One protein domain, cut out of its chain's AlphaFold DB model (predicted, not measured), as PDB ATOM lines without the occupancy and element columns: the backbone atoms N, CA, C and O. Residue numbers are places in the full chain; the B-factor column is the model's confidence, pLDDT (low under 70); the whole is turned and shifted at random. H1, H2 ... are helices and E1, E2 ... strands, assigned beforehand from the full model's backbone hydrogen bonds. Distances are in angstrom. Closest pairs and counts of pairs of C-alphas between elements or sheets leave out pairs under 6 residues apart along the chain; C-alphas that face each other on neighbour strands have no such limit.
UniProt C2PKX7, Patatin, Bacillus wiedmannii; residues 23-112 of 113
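What this domain is: This is residues 23 to 112 of the 113 residues of the protein "Patatin" of Bacillus wiedmannii (UniProt C2PKX7). Three helices, H1, H2 and H3, make a small bundle, and a little sheet of two strands, E1 and E2, packs on H2. At one end of the bundle come the short helices H4 and H5, with a long loop between them whose residues 97 to 102 stick out. The printed part has 90 residues, with five named helices and two named strands in the order E1 H1 E2 H2 H3 H4 H5; the sheet is parallel, its order E1, E2, and the class is mostly helix. The whole is compact, with a radius of gyration of the C-alphas of 13.7 A, yet elongated in outline, with spans of 43 by 24 by 21 A.

How they stand to each other: Begin at E1, residues 23 to 25, and look for its parallel neighbour E2, residues 56 to 59, at 9 degrees; N 23 and O 56 are 2.9 A apart, within hydrogen-bond range, as are N 58 and O 23, also at 2.9 A. Between them in the chain comes H1, residues 29 to 46, and the three form a strand-helix-strand unit, two parallel neighbour strands with a helix between, whose crossover is right-handed. H2, residues 62 to 71, has 8 pairs of C-alphas within 8 A of E2, the closest those of Leu 57 and Cys 67, 5.5 A apart. With its residues 29 to 36 alone, H1 touches H2, the closest C-alphas being those of Gly 29 and Thr 62 at 5.6 A; they run the same way at a shallow tilt of 34 degrees, only just short of steep. H3, residues 76 to 85, touches H1 at the C-alphas of Gln 40 and Ala 76, 4.6 A apart, the closest pair. H2 and H3 are a helical hairpin, running opposite ways at a steep tilt of 42 degrees, with the closest C-alphas, Ile 66 and Ile 79, 6.6 A apart. H4, residues 87 to 91, touches H5, residues 109 to 112; the closest C-alphas are those of Ile 90 and Pro 109, at 5.1 A. H5 is apart from H1, H2 and H3. Every O i to N i+4 pair is within hydrogen-bond range in H2, H3 and H4, against 11 of 14 in H1, while H5 is too short for such a pair.

Where its parts are: Find C-alpha 23 at (21.421, -29.883, 29.543), where E1 begins. H1 starts at C-alpha 29, (3.807, -32.099, 25.012), and runs 27.1 A to C-alpha 46; E2 covers 10.0 A, and H2 and H3 14.2 A each. H4 and H5 are short, and H5 ends at C-alpha 112, (5.777, -44.087, 12.846).

The domain as a whole: The C-alphas farthest apart are those of Gly 47 and Lys 97, at 44.1 A. The printed part has no cut, and its one long link is residues 92 to 108, between H4 and H5. Look to the B-factor column for low confidence: residues 90 to 110 and residue 112 are under 70, while the mean pLDDT of the printed part is 84.7.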
ATOM      1  N   LEU A  23      22.624 -30.507  30.086       97.62
ATOM      2  CA  LEU A  23      21.421 -29.883  29.543       97.62
ATOM      3  C   LEU A  23      20.205 -30.697  29.987       97.62
ATOM      4  O   LEU A  23      20.084 -31.871  29.640       97.62
ATOM      5  N   SER A  24      19.312 -30.069  30.753       98.00
ATOM      6  CA  SER A  24      18.050 -30.668  31.192       98.00
ATOM      7  C   SER A  24      16.872 -29.990  30.509       98.00
ATOM      8  O   SER A  24      16.763 -28.765  30.547       98.00
ATOM      9  N   ILE A  25      15.983 -30.779  29.906       97.81
ATOM     10  CA  ILE A  25      14.796 -30.282  29.205       97.81
ATOM     11  C   ILE A  25      13.537 -30.914  29.799       97.81
ATOM     12  O   ILE A  25      13.342 -32.133  29.772       97.81
ATOM     13  N   ASP A  26      12.654 -30.063  30.308       95.38
ATOM     14  CA  ASP A  26      11.388 -30.488  30.892       95.38
ATOM     15  C   ASP A  26      10.420 -31.066  29.847       95.38
ATOM     16  O   ASP A  26      10.467 -30.777  28.648       95.38
ATOM     17  N   GLY A  27       9.484 -31.884  30.329       90.50
ATOM     18  CA  GLY A  27       8.343 -32.325  29.534       90.50
ATOM     19  C   GLY A  27       7.315 -31.211  29.319       90.50
ATOM     20  O   GLY A  27       7.246 -30.239  30.065       90.50
ATOM     21  N   GLY A  28       6.456 -31.364  28.309       87.94
ATOM     22  CA  GLY A  28       5.420 -30.355  28.046       87.94
ATOM     23  C   GLY A  28       4.491 -30.615  26.859       87.94
ATOM     24  O   GLY A  28       3.729 -29.724  26.477       87.94
ATOM     25  N   GLY A  29       4.540 -31.804  26.246       87.50
ATOM     26  CA  GLY A  29       3.807 -32.099  25.012       87.50
ATOM     27  C   GLY A  29       4.218 -31.143  23.890       87.50
ATOM     28  O   GLY A  29       5.408 -30.904  23.689       87.50
ATOM     29  N   MET A  30       3.231 -30.523  23.237       87.31
ATOM     30  CA  MET A  30       3.433 -29.484  22.215       87.31
ATOM     31  C   MET A  30       4.266 -28.281  22.671       87.31
ATOM     32  O   MET A  30       4.868 -27.609  21.839       87.31
ATOM     33  N   LYS A  31       4.340 -27.997  23.980       90.56
ATOM     34  CA  LYS A  31       5.160 -26.885  24.489       90.56
ATOM     35  C   LYS A  31       6.662 -27.114  24.299       90.56
ATOM     36  O   LYS A  31       7.416 -26.167  24.485       90.56
ATOM     37  N   GLY A  32       7.086 -28.308  23.870       92.00
ATOM     38  CA  GLY A  32       8.458 -28.594  23.429       92.00
ATOM     39  C   GLY A  32       8.975 -27.681  22.322       92.00
ATOM     40  O   GLY A  32      10.185 -27.510  22.199       92.00
ATOM     41  N   VAL A  33       8.079 -27.024  21.578       94.31
ATOM     42  CA  VAL A  33       8.456 -25.987  20.611       94.31
ATOM     43  C   VAL A  33       9.256 -24.850  21.259       94.31
ATOM     44  O   VAL A  33      10.190 -24.346  20.651       94.31
ATOM     45  N   ILE A  34       8.956 -24.494  22.515       95.50
ATOM     46  CA  ILE A  34       9.611 -23.391  23.230       95.50
ATOM     47  C   ILE A  34      11.098 -23.696  23.485       95.50
ATOM     48  O   ILE A  34      11.933 -22.934  22.993       95.50
ATOM     49  N   PRO A  35      11.473 -24.779  24.206       97.06
ATOM     50  CA  PRO A  35      12.884 -25.099  24.400       97.06
ATOM     51  C   PRO A  35      13.590 -25.408  23.075       97.06
ATOM     52  O   PRO A  35      14.736 -25.009  22.916       97.06
ATOM     53  N   SER A  36      12.920 -26.022  22.093       96.38
ATOM     54  CA  SER A  36      13.537 -26.307  20.786       96.38
ATOM     55  C   SER A  36      13.908 -25.027  20.026       96.38
ATOM     56  O   SER A  36      15.032 -24.896  19.555       96.38
ATOM     57  N   GLN A  37      13.010 -24.035  19.968       97.19
ATOM     58  CA  GLN A  37      13.306 -22.732  19.358       97.19
ATOM     59  C   GLN A  37      14.350 -21.934  20.144       97.19
ATOM     60  O   GLN A  37      15.133 -21.185  19.561       97.19
ATOM     61  N   TYR A  38      14.364 -22.060  21.473       97.88
ATOM     62  CA  TYR A  38      15.394 -21.433  22.295       97.88
ATOM     63  C   TYR A  38      16.777 -22.014  21.980       97.88
ATOM     64  O   TYR A  38      17.717 -21.262  21.725       97.88
ATOM     65  N   LEU A  39      16.877 -23.343  21.901       97.81
ATOM     66  CA  LEU A  39      18.100 -24.041  21.518       97.81
ATOM     67  C   LEU A  39      18.520 -23.720  20.084       97.81
ATOM     68  O   LEU A  39      19.699 -23.490  19.866       97.81
ATOM     69  N   GLN A  40      17.584 -23.597  19.137       97.69
ATOM     70  CA  GLN A  40      17.877 -23.150  17.768       97.69
ATOM     71  C   GLN A  40      18.566 -21.782  17.758       97.69
ATOM     72  O   GLN A  40      19.566 -21.588  17.072       97.69
ATOM     73  N   LYS A  41      18.056 -20.819  18.535       98.06
ATOM     74  CA  LYS A  41      18.671 -19.487  18.627       98.06
ATOM     75  C   LYS A  41      20.067 -19.549  19.235       98.06
ATOM     76  O   LYS A  41      20.952 -18.852  18.755       98.06
ATOM     77  N   ILE A  42      20.261 -20.367  20.270       97.75
ATOM     78  CA  ILE A  42      21.583 -20.573  20.872       97.75
ATOM     79  C   ILE A  42      22.535 -21.195  19.850       97.75
ATOM     80  O   ILE A  42      23.626 -20.669  19.664       97.75
ATOM     81  N   GLU A  43      22.109 -22.250  19.158       97.25
ATOM     82  CA  GLU A  43      22.890 -22.949  18.134       97.25
ATOM     83  C   GLU A  43      23.333 -21.994  17.016       97.25
ATOM     84  O   GLU A  43      24.499 -21.986  16.637       97.25
ATOM     85  N   HIS A  44      22.448 -21.099  16.563       97.00
ATOM     86  CA  HIS A  44      22.799 -20.050  15.599       97.00
ATOM     87  C   HIS A  44      23.812 -19.028  16.132       97.00
ATOM     88  O   HIS A  44      24.627 -18.532  15.360       97.00
ATOM     89  N   ILE A  45      23.752 -18.676  17.421       97.81
ATOM     90  CA  ILE A  45      24.687 -17.718  18.028       97.81
ATOM     91  C   ILE A  45      26.078 -18.340  18.184       97.81
ATOM     92  O   ILE A  45      27.074 -17.661  17.941       97.81
ATOM     93  N   ILE A  46      26.152 -19.605  18.600       96.00
ATOM     94  CA  ILE A  46      27.427 -20.291  18.859       96.00
ATOM     95  C   ILE A  46      28.035 -20.910  17.592       96.00
ATOM     96  O   ILE A  46      29.243 -21.103  17.542       96.00
ATOM     97  N   GLY A  47      27.225 -21.189  16.565       96.31
ATOM     98  CA  GLY A  47      27.676 -21.738  15.281       96.31
ATOM     99  C   GLY A  47      28.052 -23.223  15.309       96.31
ATOM    100  O   GLY A  47      28.549 -23.744  14.313       96.31
ATOM    101  N   GLU A  48      27.807 -23.911  16.422       95.38
ATOM    102  CA  GLU A  48      28.155 -25.312  16.663       95.38
ATOM    103  C   GLU A  48      26.944 -26.080  17.223       95.38
ATOM    104  O   GLU A  48      26.131 -25.491  17.940       95.38
ATOM    105  N   PRO A  49      26.791 -27.388  16.929       95.38
ATOM    106  CA  PRO A  49      25.651 -28.167  17.406       95.38
ATOM    107  C   PRO A  49      25.563 -28.238  18.934       95.38
ATOM    108  O   PRO A  49      26.539 -28.583  19.606       95.38
ATOM    109  N   ILE A  50      24.363 -28.042  19.495       96.06
ATOM    110  CA  ILE A  50      24.141 -27.982  20.957       96.06
ATOM    111  C   ILE A  50      24.743 -29.184  21.698       96.06
ATOM    112  O   ILE A  50      25.369 -29.022  22.747       96.06
ATOM    113  N   HIS A  51      24.592 -30.396  21.158       94.56
ATOM    114  CA  HIS A  51      25.072 -31.627  21.796       94.56
ATOM    115  C   HIS A  51      26.603 -31.673  21.973       94.56
ATOM    116  O   HIS A  51      27.112 -32.464  22.768       94.56
ATOM    117  N   GLN A  52      27.363 -30.830  21.265       94.62
ATOM    118  CA  GLN A  52      28.814 -30.763  21.414       94.62
ATOM    119  C   GLN A  52      29.252 -30.021  22.677       94.62
ATOM    120  O   GLN A  52      30.366 -30.269  23.137       94.62
ATOM    121  N   HIS A  53      28.380 -29.212  23.288       94.75
ATOM    122  CA  HIS A  53      28.711 -28.379  24.449       94.75
ATOM    123  C   HIS A  53      28.365 -29.007  25.804       94.75
ATOM    124  O   HIS A  53      28.776 -28.469  26.833       94.75
ATOM    125  N   PHE A  54      27.634 -30.125  25.826       95.62
ATOM    126  CA  PHE A  54      27.171 -30.785  27.049       95.62
ATOM    127  C   PHE A  54      27.664 -32.231  27.127       95.62
ATOM    128  O   PHE A  54      27.724 -32.930  26.118       95.62
ATOM    129  N   ASP A  55      28.003 -32.682  28.332       94.38
ATOM    130  CA  ASP A  55      28.435 -34.058  28.605       94.38
ATOM    131  C   ASP A  55      27.236 -34.997  28.773       94.38
ATOM    132  O   ASP A  55      27.305 -36.179  28.445       94.38
ATOM    133  N   LEU A  56      26.114 -34.456  29.261       95.19
ATOM    134  CA  LEU A  56      24.867 -35.185  29.441       95.19
ATOM    135  C   LEU A  56      23.677 -34.364  28.952       95.19
ATOM    136  O   LEU A  56      23.468 -33.224  29.371       95.19
ATOM    137  N   LEU A  57      22.854 -34.998  28.123       97.81
ATOM    138  CA  LEU A  57      21.529 -34.520  27.756       97.81
ATOM    139  C   LEU A  57      20.496 -35.343  28.523       97.81
ATOM    140  O   LEU A  57      20.479 -36.570  28.428       97.81
ATOM    141  N   THR A  58      19.635 -34.682  29.285       97.62
ATOM    142  CA  THR A  58      18.567 -35.336  30.043       97.62
ATOM    143  C   THR A  58      17.242 -34.636  29.803       97.62
ATOM    144  O   THR A  58      17.180 -33.428  29.588       97.62
ATOM    145  N   GLY A  59      16.154 -35.395  29.789       97.00
ATOM    146  CA  GLY A  59      14.838 -34.816  29.603       97.00
ATOM    147  C   GLY A  59      13.720 -35.820  29.799       97.00
ATOM    148  O   GLY A  59      13.903 -37.028  29.650       97.00
ATOM    149  N   THR A  60      12.540 -35.310  30.141       95.81
ATOM    150  CA  THR A  60      11.349 -36.133  30.395       95.81
ATOM    151  C   THR A  60      10.316 -35.930  29.294       95.81
ATOM    152  O   THR A  60      10.039 -34.801  28.893       95.81
ATOM    153  N   SER A  61       9.690 -37.013  28.820       92.19
ATOM    154  CA  SER A  61       8.664 -36.961  27.766       92.19
ATOM    155  C   SER A  61       9.188 -36.228  26.515       92.19
ATOM    156  O   SER A  61      10.244 -36.585  26.005       92.19
ATOM    157  N   THR A  62       8.495 -35.190  26.046       93.69
ATOM    158  CA  THR A  62       8.943 -34.253  25.006       93.69
ATOM    159  C   THR A  62      10.406 -33.823  25.163       93.69
ATOM    160  O   THR A  62      11.138 -33.840  24.181       93.69
ATOM    161  N   GLY A  63      10.857 -33.487  26.375       96.06
ATOM    162  CA  GLY A  63      12.250 -33.106  26.612       96.06
ATOM    163  C   GLY A  63      13.230 -34.245  26.331       96.06
ATOM    164  O   GLY A  63      14.310 -34.013  25.802       96.06
ATOM    165  N   GLY A  64      12.824 -35.490  26.595       96.25
ATOM    166  CA  GLY A  64      13.592 -36.679  26.227       96.25
ATOM    167  C   GLY A  64      13.689 -36.865  24.712       96.25
ATOM    168  O   GLY A  64      14.767 -37.164  24.213       96.25
ATOM    169  N   ILE A  65      12.601 -36.620  23.970       94.62
ATOM    170  CA  ILE A  65      12.604 -36.656  22.494       94.62
ATOM    171  C   ILE A  65      13.579 -35.609  21.936       94.62
ATOM    172  O   ILE A  65      14.392 -35.936  21.077       94.62
ATOM    173  N   ILE A  66      13.551 -34.381  22.466       96.81
ATOM    174  CA  ILE A  66      14.492 -33.316  22.083       96.81
ATOM    175  C   ILE A  66      15.936 -33.757  22.357       96.81
ATOM    176  O   ILE A  66      16.777 -33.700  21.462       96.81
ATOM    177  N   CYS A  67      16.224 -34.246  23.567       98.00
ATOM    178  CA  CYS A  67      17.564 -34.705  23.939       98.00
ATOM    179  C   CYS A  67      18.059 -35.863  23.060       98.00
ATOM    180  O   CYS A  67      19.225 -35.869  22.680       98.00
ATOM    181  N   LEU A  68      17.190 -36.812  22.696       97.12
ATOM    182  CA  LEU A  68      17.532 -37.911  21.787       97.12
ATOM    183  C   LEU A  68      17.812 -37.420  20.362       97.12
ATOM    184  O   LEU A  68      18.764 -37.893  19.744       97.12
ATOM    185  N   GLY A  69      17.033 -36.459  19.856       96.56
ATOM    186  CA  GLY A  69      17.278 -35.838  18.552       96.56
ATOM    187  C   GLY A  69      18.645 -35.155  18.502       96.56
ATOM    188  O   GLY A  69      19.451 -35.447  17.619       96.56
ATOM    189  N   LEU A  70      18.950 -34.332  19.511       97.44
ATOM    190  CA  LEU A  70      20.252 -33.670  19.645       97.44
ATOM    191  C   LEU A  70      21.396 -34.686  19.752       97.44
ATOM    192  O   LEU A  70      22.402 -34.556  19.063       97.44
ATOM    193  N   ALA A  71      21.238 -35.720  20.584       95.94
ATOM    194  CA  ALA A  71      22.239 -36.777  20.747       95.94
ATOM    195  C   ALA A  71      22.482 -37.572  19.453       95.94
ATOM    196  O   ALA A  71      23.583 -38.075  19.241       95.94
ATOM    197  N   SER A  72      21.469 -37.668  18.586       95.69
ATOM    198  CA  SER A  72      21.550 -38.325  17.276       95.69
ATOM    199  C   SER A  72      22.158 -37.428  16.189       95.69
ATOM    200  O   SER A  72      22.242 -37.843  15.035       95.69
ATOM    201  N   GLY A  73      22.583 -36.208  16.537       94.69
ATOM    202  CA  GLY A  73      23.204 -35.253  15.620       94.69
ATOM    203  C   GLY A  73      22.218 -34.389  14.833       94.69
ATOM    204  O   GLY A  73      22.632 -33.728  13.883       94.69
ATOM    205  N   MET A  74      20.930 -34.373  15.196       96.50
ATOM    206  CA  MET A  74      19.990 -33.408  14.619       96.50
ATOM    207  C   MET A  74      20.309 -31.999  15.116       96.50
ATOM    208  O   MET A  74      20.610 -31.804  16.297       96.50
ATOM    209  N   SER A  75      20.170 -31.010  14.234       96.75
ATOM    210  CA  SER A  75      20.250 -29.605  14.625       96.75
ATOM    211  C   SER A  75      19.040 -29.211  15.475       96.75
ATOM    212  O   SER A  75      17.936 -29.756  15.339       96.75
ATOM    213  N   ALA A  76      19.216 -28.220  16.343       96.31
ATOM    214  CA  ALA A  76      18.120 -27.667  17.127       96.31
ATOM    215  C   ALA A  76      17.026 -27.058  16.227       96.31
ATOM    216  O   ALA A  76      15.846 -27.100  16.580       96.31
ATOM    217  N   GLU A  77      17.385 -26.570  15.034       95.94
ATOM    218  CA  GLU A  77      16.428 -26.157  14.001       95.94
ATOM    219  C   GLU A  77      15.568 -27.320  13.489       95.94
ATOM    220  O   GLU A  77      14.346 -27.192  13.425       95.94
ATOM    221  N   GLN A  78      16.170 -28.466  13.154       95.56
ATOM    222  CA  GLN A  78      15.420 -29.646  12.707       95.56
ATOM    223  C   GLN A  78      14.417 -30.096  13.772       95.56
ATOM    224  O   GLN A  78      13.269 -30.411  13.457       95.56
ATOM    225  N   ILE A  79      14.821 -30.062  15.043       95.75
ATOM    226  CA  ILE A  79      13.942 -30.399  16.164       95.75
ATOM    227  C   ILE A  79      12.831 -29.355  16.323       95.75
ATOM    228  O   ILE A  79      11.671 -29.719  16.499       95.75
ATOM    229  N   ALA A  80      13.135 -28.059  16.228       94.56
ATOM    230  CA  ALA A  80      12.114 -27.013  16.277       94.56
ATOM    231  C   ALA A  80      11.081 -27.181  15.150       94.56
ATOM    232  O   ALA A  80       9.875 -27.119  15.405       94.56
ATOM    233  N   ASN A  81      11.543 -27.474  13.934       93.50
ATOM    234  CA  ASN A  81      10.689 -27.717  12.775       93.50
ATOM    235  C   ASN A  81       9.808 -28.959  12.952       93.50
ATOM    236  O   ASN A  81       8.631 -28.897  12.603       93.50
ATOM    237  N   LEU A  82      10.307 -30.026  13.588       90.56
ATOM    238  CA  LEU A  82       9.497 -31.194  13.956       90.56
ATOM    239  C   LEU A  82       8.281 -30.790  14.809       90.56
ATOM    240  O   LEU A  82       7.161 -31.217  14.543       90.56
ATOM    241  N   TYR A  83       8.458 -29.920  15.806       90.31
ATOM    242  CA  TYR A  83       7.336 -29.452  16.629       90.31
ATOM    243  C   TYR A  83       6.394 -28.495  15.891       90.31
ATOM    244  O   TYR A  83       5.190 -28.521  16.143       90.31
ATOM    245  N   ILE A  84       6.918 -27.642  15.010       88.31
ATOM    246  CA  ILE A  84       6.122 -26.645  14.278       88.31
ATOM    247  C   ILE A  84       5.281 -27.308  13.182       88.31
ATOM    248  O   ILE A  84       4.099 -26.999  13.051       88.31
ATOM    249  N   GLN A  85       5.885 -28.204  12.401       86.50
ATOM    250  CA  GLN A  85       5.268 -28.811  11.221       86.50
ATOM    251  C   GLN A  85       4.490 -30.077  11.586       86.50
ATOM    252  O   GLN A  85       3.311 -30.204  11.256       86.50
ATOM    253  N   GLU A  86       5.115 -30.970  12.352       78.38
ATOM    254  CA  GLU A  86       4.555 -32.288  12.664       78.38
ATOM    255  C   GLU A  86       3.856 -32.334  14.023       78.38
ATOM    256  O   GLU A  86       3.199 -33.319  14.357       78.38
ATOM    257  N   GLY A  87       3.918 -31.264  14.819       74.94
ATOM    258  CA  GLY A  87       3.365 -31.255  16.171       74.94
ATOM    259  C   GLY A  87       1.870 -31.589  16.233       74.94
ATOM    260  O   GLY A  87       1.435 -32.339  17.106       74.94
ATOM    261  N   ASN A  88       1.077 -31.126  15.263       71.00
ATOM    262  CA  ASN A  88      -0.343 -31.483  15.186       71.00
ATOM    263  C   ASN A  88      -0.568 -32.974  14.893       71.00
ATOM    264  O   ASN A  88      -1.559 -33.526  15.364       71.00
ATOM    265  N   GLN A  89       0.331 -33.634  14.162       73.75
ATOM    266  CA  GLN A  89       0.257 -35.076  13.926       73.75
ATOM    267  C   GLN A  89       0.755 -35.855  15.146       73.75
ATOM    268  O   GLN A  89       0.052 -36.728  15.645       73.75
ATOM    269  N   ILE A  90       1.933 -35.492  15.665       69.19
ATOM    270  CA  ILE A  90       2.618 -36.151  16.786       69.19
ATOM    271  C   ILE A  90       1.782 -36.076  18.062       69.19
ATOM    272  O   ILE A  90       1.644 -37.062  18.787       69.19
ATOM    273  N   PHE A  91       1.214 -34.903  18.338       67.94
ATOM    274  CA  PHE A  91       0.462 -34.662  19.558       67.94
ATOM    275  C   PHE A  91      -1.052 -34.688  19.330       67.94
ATOM    276  O   PHE A  91      -1.766 -34.987  20.268       67.94
ATOM    277  N   GLY A  92      -1.592 -34.524  18.121       62.44
ATOM    278  CA  GLY A  92      -3.026 -34.717  17.860       62.44
ATOM    279  C   GLY A  92      -3.975 -33.810  18.670       62.44
ATOM    280  O   GLY A  92      -3.585 -32.955  19.468       62.44
ATOM    281  N   THR A  93      -5.284 -33.993  18.479       56.16
ATOM    282  CA  THR A  93      -6.317 -33.255  19.225       56.16
ATOM    283  C   THR A  93      -6.467 -33.792  20.651       56.16
ATOM    284  O   THR A  93      -6.752 -34.976  20.849       56.16
ATOM    285  N   LYS A  94      -6.324 -32.910  21.651       53.97
ATOM    286  CA  LYS A  94      -6.494 -33.222  23.084       53.97
ATOM    287  C   LYS A  94      -7.834 -33.921  23.347       53.97
ATOM    288  O   LYS A  94      -8.890 -33.364  23.052       53.97
ATOM    289  N   LYS A  95      -7.823 -35.095  23.991       52.34
ATOM    290  CA  LYS A  95      -9.060 -35.682  24.538       52.34
ATOM    291  C   LYS A  95      -9.483 -34.888  25.777       52.34
ATOM    292  O   LYS A  95      -8.822 -34.954  26.809       52.34
ATOM    293  N   ALA A  96     -10.611 -34.181  25.692       53.38
ATOM    294  CA  ALA A  96     -11.112 -33.257  26.720       53.38
ATOM    295  C   ALA A  96     -11.317 -33.857  28.135       53.38
ATOM    296  O   ALA A  96     -11.472 -33.105  29.090       53.38
ATOM    297  N   LYS A  97     -11.305 -35.188  28.302       45.06
ATOM    298  CA  LYS A  97     -11.598 -35.885  29.575       45.06
ATOM    299  C   LYS A  97     -10.410 -36.638  30.207       45.06
ATOM    300  O   LYS A  97     -10.601 -37.354  31.181       45.06
ATOM    301  N   GLY A  98      -9.195 -36.533  29.660       48.16
ATOM    302  CA  GLY A  98      -8.106 -37.482  29.953       48.16
ATOM    303  C   GLY A  98      -7.152 -37.168  31.112       48.16
ATOM    304  O   GLY A  98      -6.303 -38.001  31.393       48.16
ATOM    305  N   TYR A  99      -7.248 -36.019  31.787       51.31
ATOM    306  CA  TYR A  99      -6.174 -35.528  32.675       51.31
ATOM    307  C   TYR A  99      -5.825 -36.407  33.894       51.31
ATOM    308  O   TYR A  99      -4.772 -36.191  34.483       51.31
ATOM    309  N   LEU A 100      -6.660 -37.383  34.273       49.59
ATOM    310  CA  LEU A 100      -6.486 -38.140  35.522       49.59
ATOM    311  C   LEU A 100      -6.321 -39.660  35.354       49.59
ATOM    312  O   LEU A 100      -6.028 -40.336  36.332       49.59
ATOM    313  N   ILE A 101      -6.502 -40.213  34.150       50.28
ATOM    314  CA  ILE A 101      -6.547 -41.680  33.963       50.28
ATOM    315  C   ILE A 101      -5.866 -42.183  32.687       50.28
ATOM    316  O   ILE A 101      -5.652 -43.381  32.566       50.28
ATOM    317  N   ASN A 102      -5.519 -41.310  31.732       49.75
ATOM    318  CA  ASN A 102      -4.922 -41.718  30.456       49.75
ATOM    319  C   ASN A 102      -3.997 -40.635  29.880       49.75
ATOM    320  O   ASN A 102      -4.134 -39.454  30.193       49.75
ATOM    321  N   ALA A 103      -3.079 -41.023  28.988       55.28
ATOM    322  CA  ALA A 103      -2.262 -40.061  28.248       55.28
ATOM    323  C   ALA A 103      -3.159 -39.064  27.487       55.28
ATOM    324  O   ALA A 103      -4.123 -39.455  26.824       55.28
ATOM    325  N   SER A 104      -2.839 -37.766  27.564       53.06
ATOM    326  CA  SER A 104      -3.625 -36.698  26.918       53.06
ATOM    327  C   SER A 104      -3.649 -36.793  25.385       53.06
ATOM    328  O   SER A 104      -4.495 -36.159  24.750       53.06
ATOM    329  N   TYR A 105      -2.745 -37.596  24.817       57.59
ATOM    330  CA  TYR A 105      -2.507 -37.771  23.390       57.59
ATOM    331  C   TYR A 105      -2.350 -39.261  23.047       57.59
ATOM    332  O   TYR A 105      -1.894 -40.054  23.873       57.59
ATOM    333  N   SER A 106      -2.748 -39.647  21.832       64.25
ATOM    334  CA  SER A 106      -2.517 -41.001  21.309       64.25
ATOM    335  C   SER A 106      -1.034 -41.186  20.983       64.25
ATOM    336  O   SER A 106      -0.427 -40.280  20.428       64.25
ATOM    337  N   ASN A 107      -0.451 -42.354  21.275       65.44
ATOM    338  CA  ASN A 107       0.942 -42.662  20.917       65.44
ATOM    339  C   ASN A 107       1.105 -43.230  19.496       65.44
ATOM    340  O   ASN A 107       2.229 -43.443  19.063       65.44
ATOM    341  N   GLN A 108       0.006 -43.492  18.782       69.75
ATOM    342  CA  GLN A 108       0.042 -44.044  17.423       69.75
ATOM    343  C   GLN A 108       0.869 -43.192  16.442       69.75
ATOM    344  O   GLN A 108       1.675 -43.775  15.725       69.75
ATOM    345  N   PRO A 109       0.767 -41.847  16.433       66.94
ATOM    346  CA  PRO A 109       1.565 -41.023  15.522       66.94
ATOM    347  C   PRO A 109       3.068 -41.084  15.822       66.94
ATOM    348  O   PRO A 109       3.879 -41.122  14.906       66.94
ATOM    349  N   LEU A 110       3.433 -41.160  17.106       59.81
ATOM    350  CA  LEU A 110       4.823 -41.239  17.571       59.81
ATOM    351  C   LEU A 110       5.524 -42.552  17.210       59.81
ATOM    352  O   LEU A 110       6.743 -42.597  17.231       59.81
ATOM    353  N   LYS A 111       4.784 -43.627  16.917       70.38
ATOM    354  CA  LYS A 111       5.376 -44.931  16.573       70.38
ATOM    355  C   LYS A 111       5.864 -45.025  15.126       70.38
ATOM    356  O   LYS A 111       6.528 -46.001  14.794       70.38
ATOM    357  N   ASN A 112       5.494 -44.066  14.281       66.88
ATOM    358  CA  ASN A 112       5.777 -44.087  12.846       66.88
ATOM    359  C   ASN A 112       6.982 -43.209  12.452       66.88
ATOM    360  O   ASN A 112       7.217 -43.027  11.260       66.88
TER     361      ASN A 112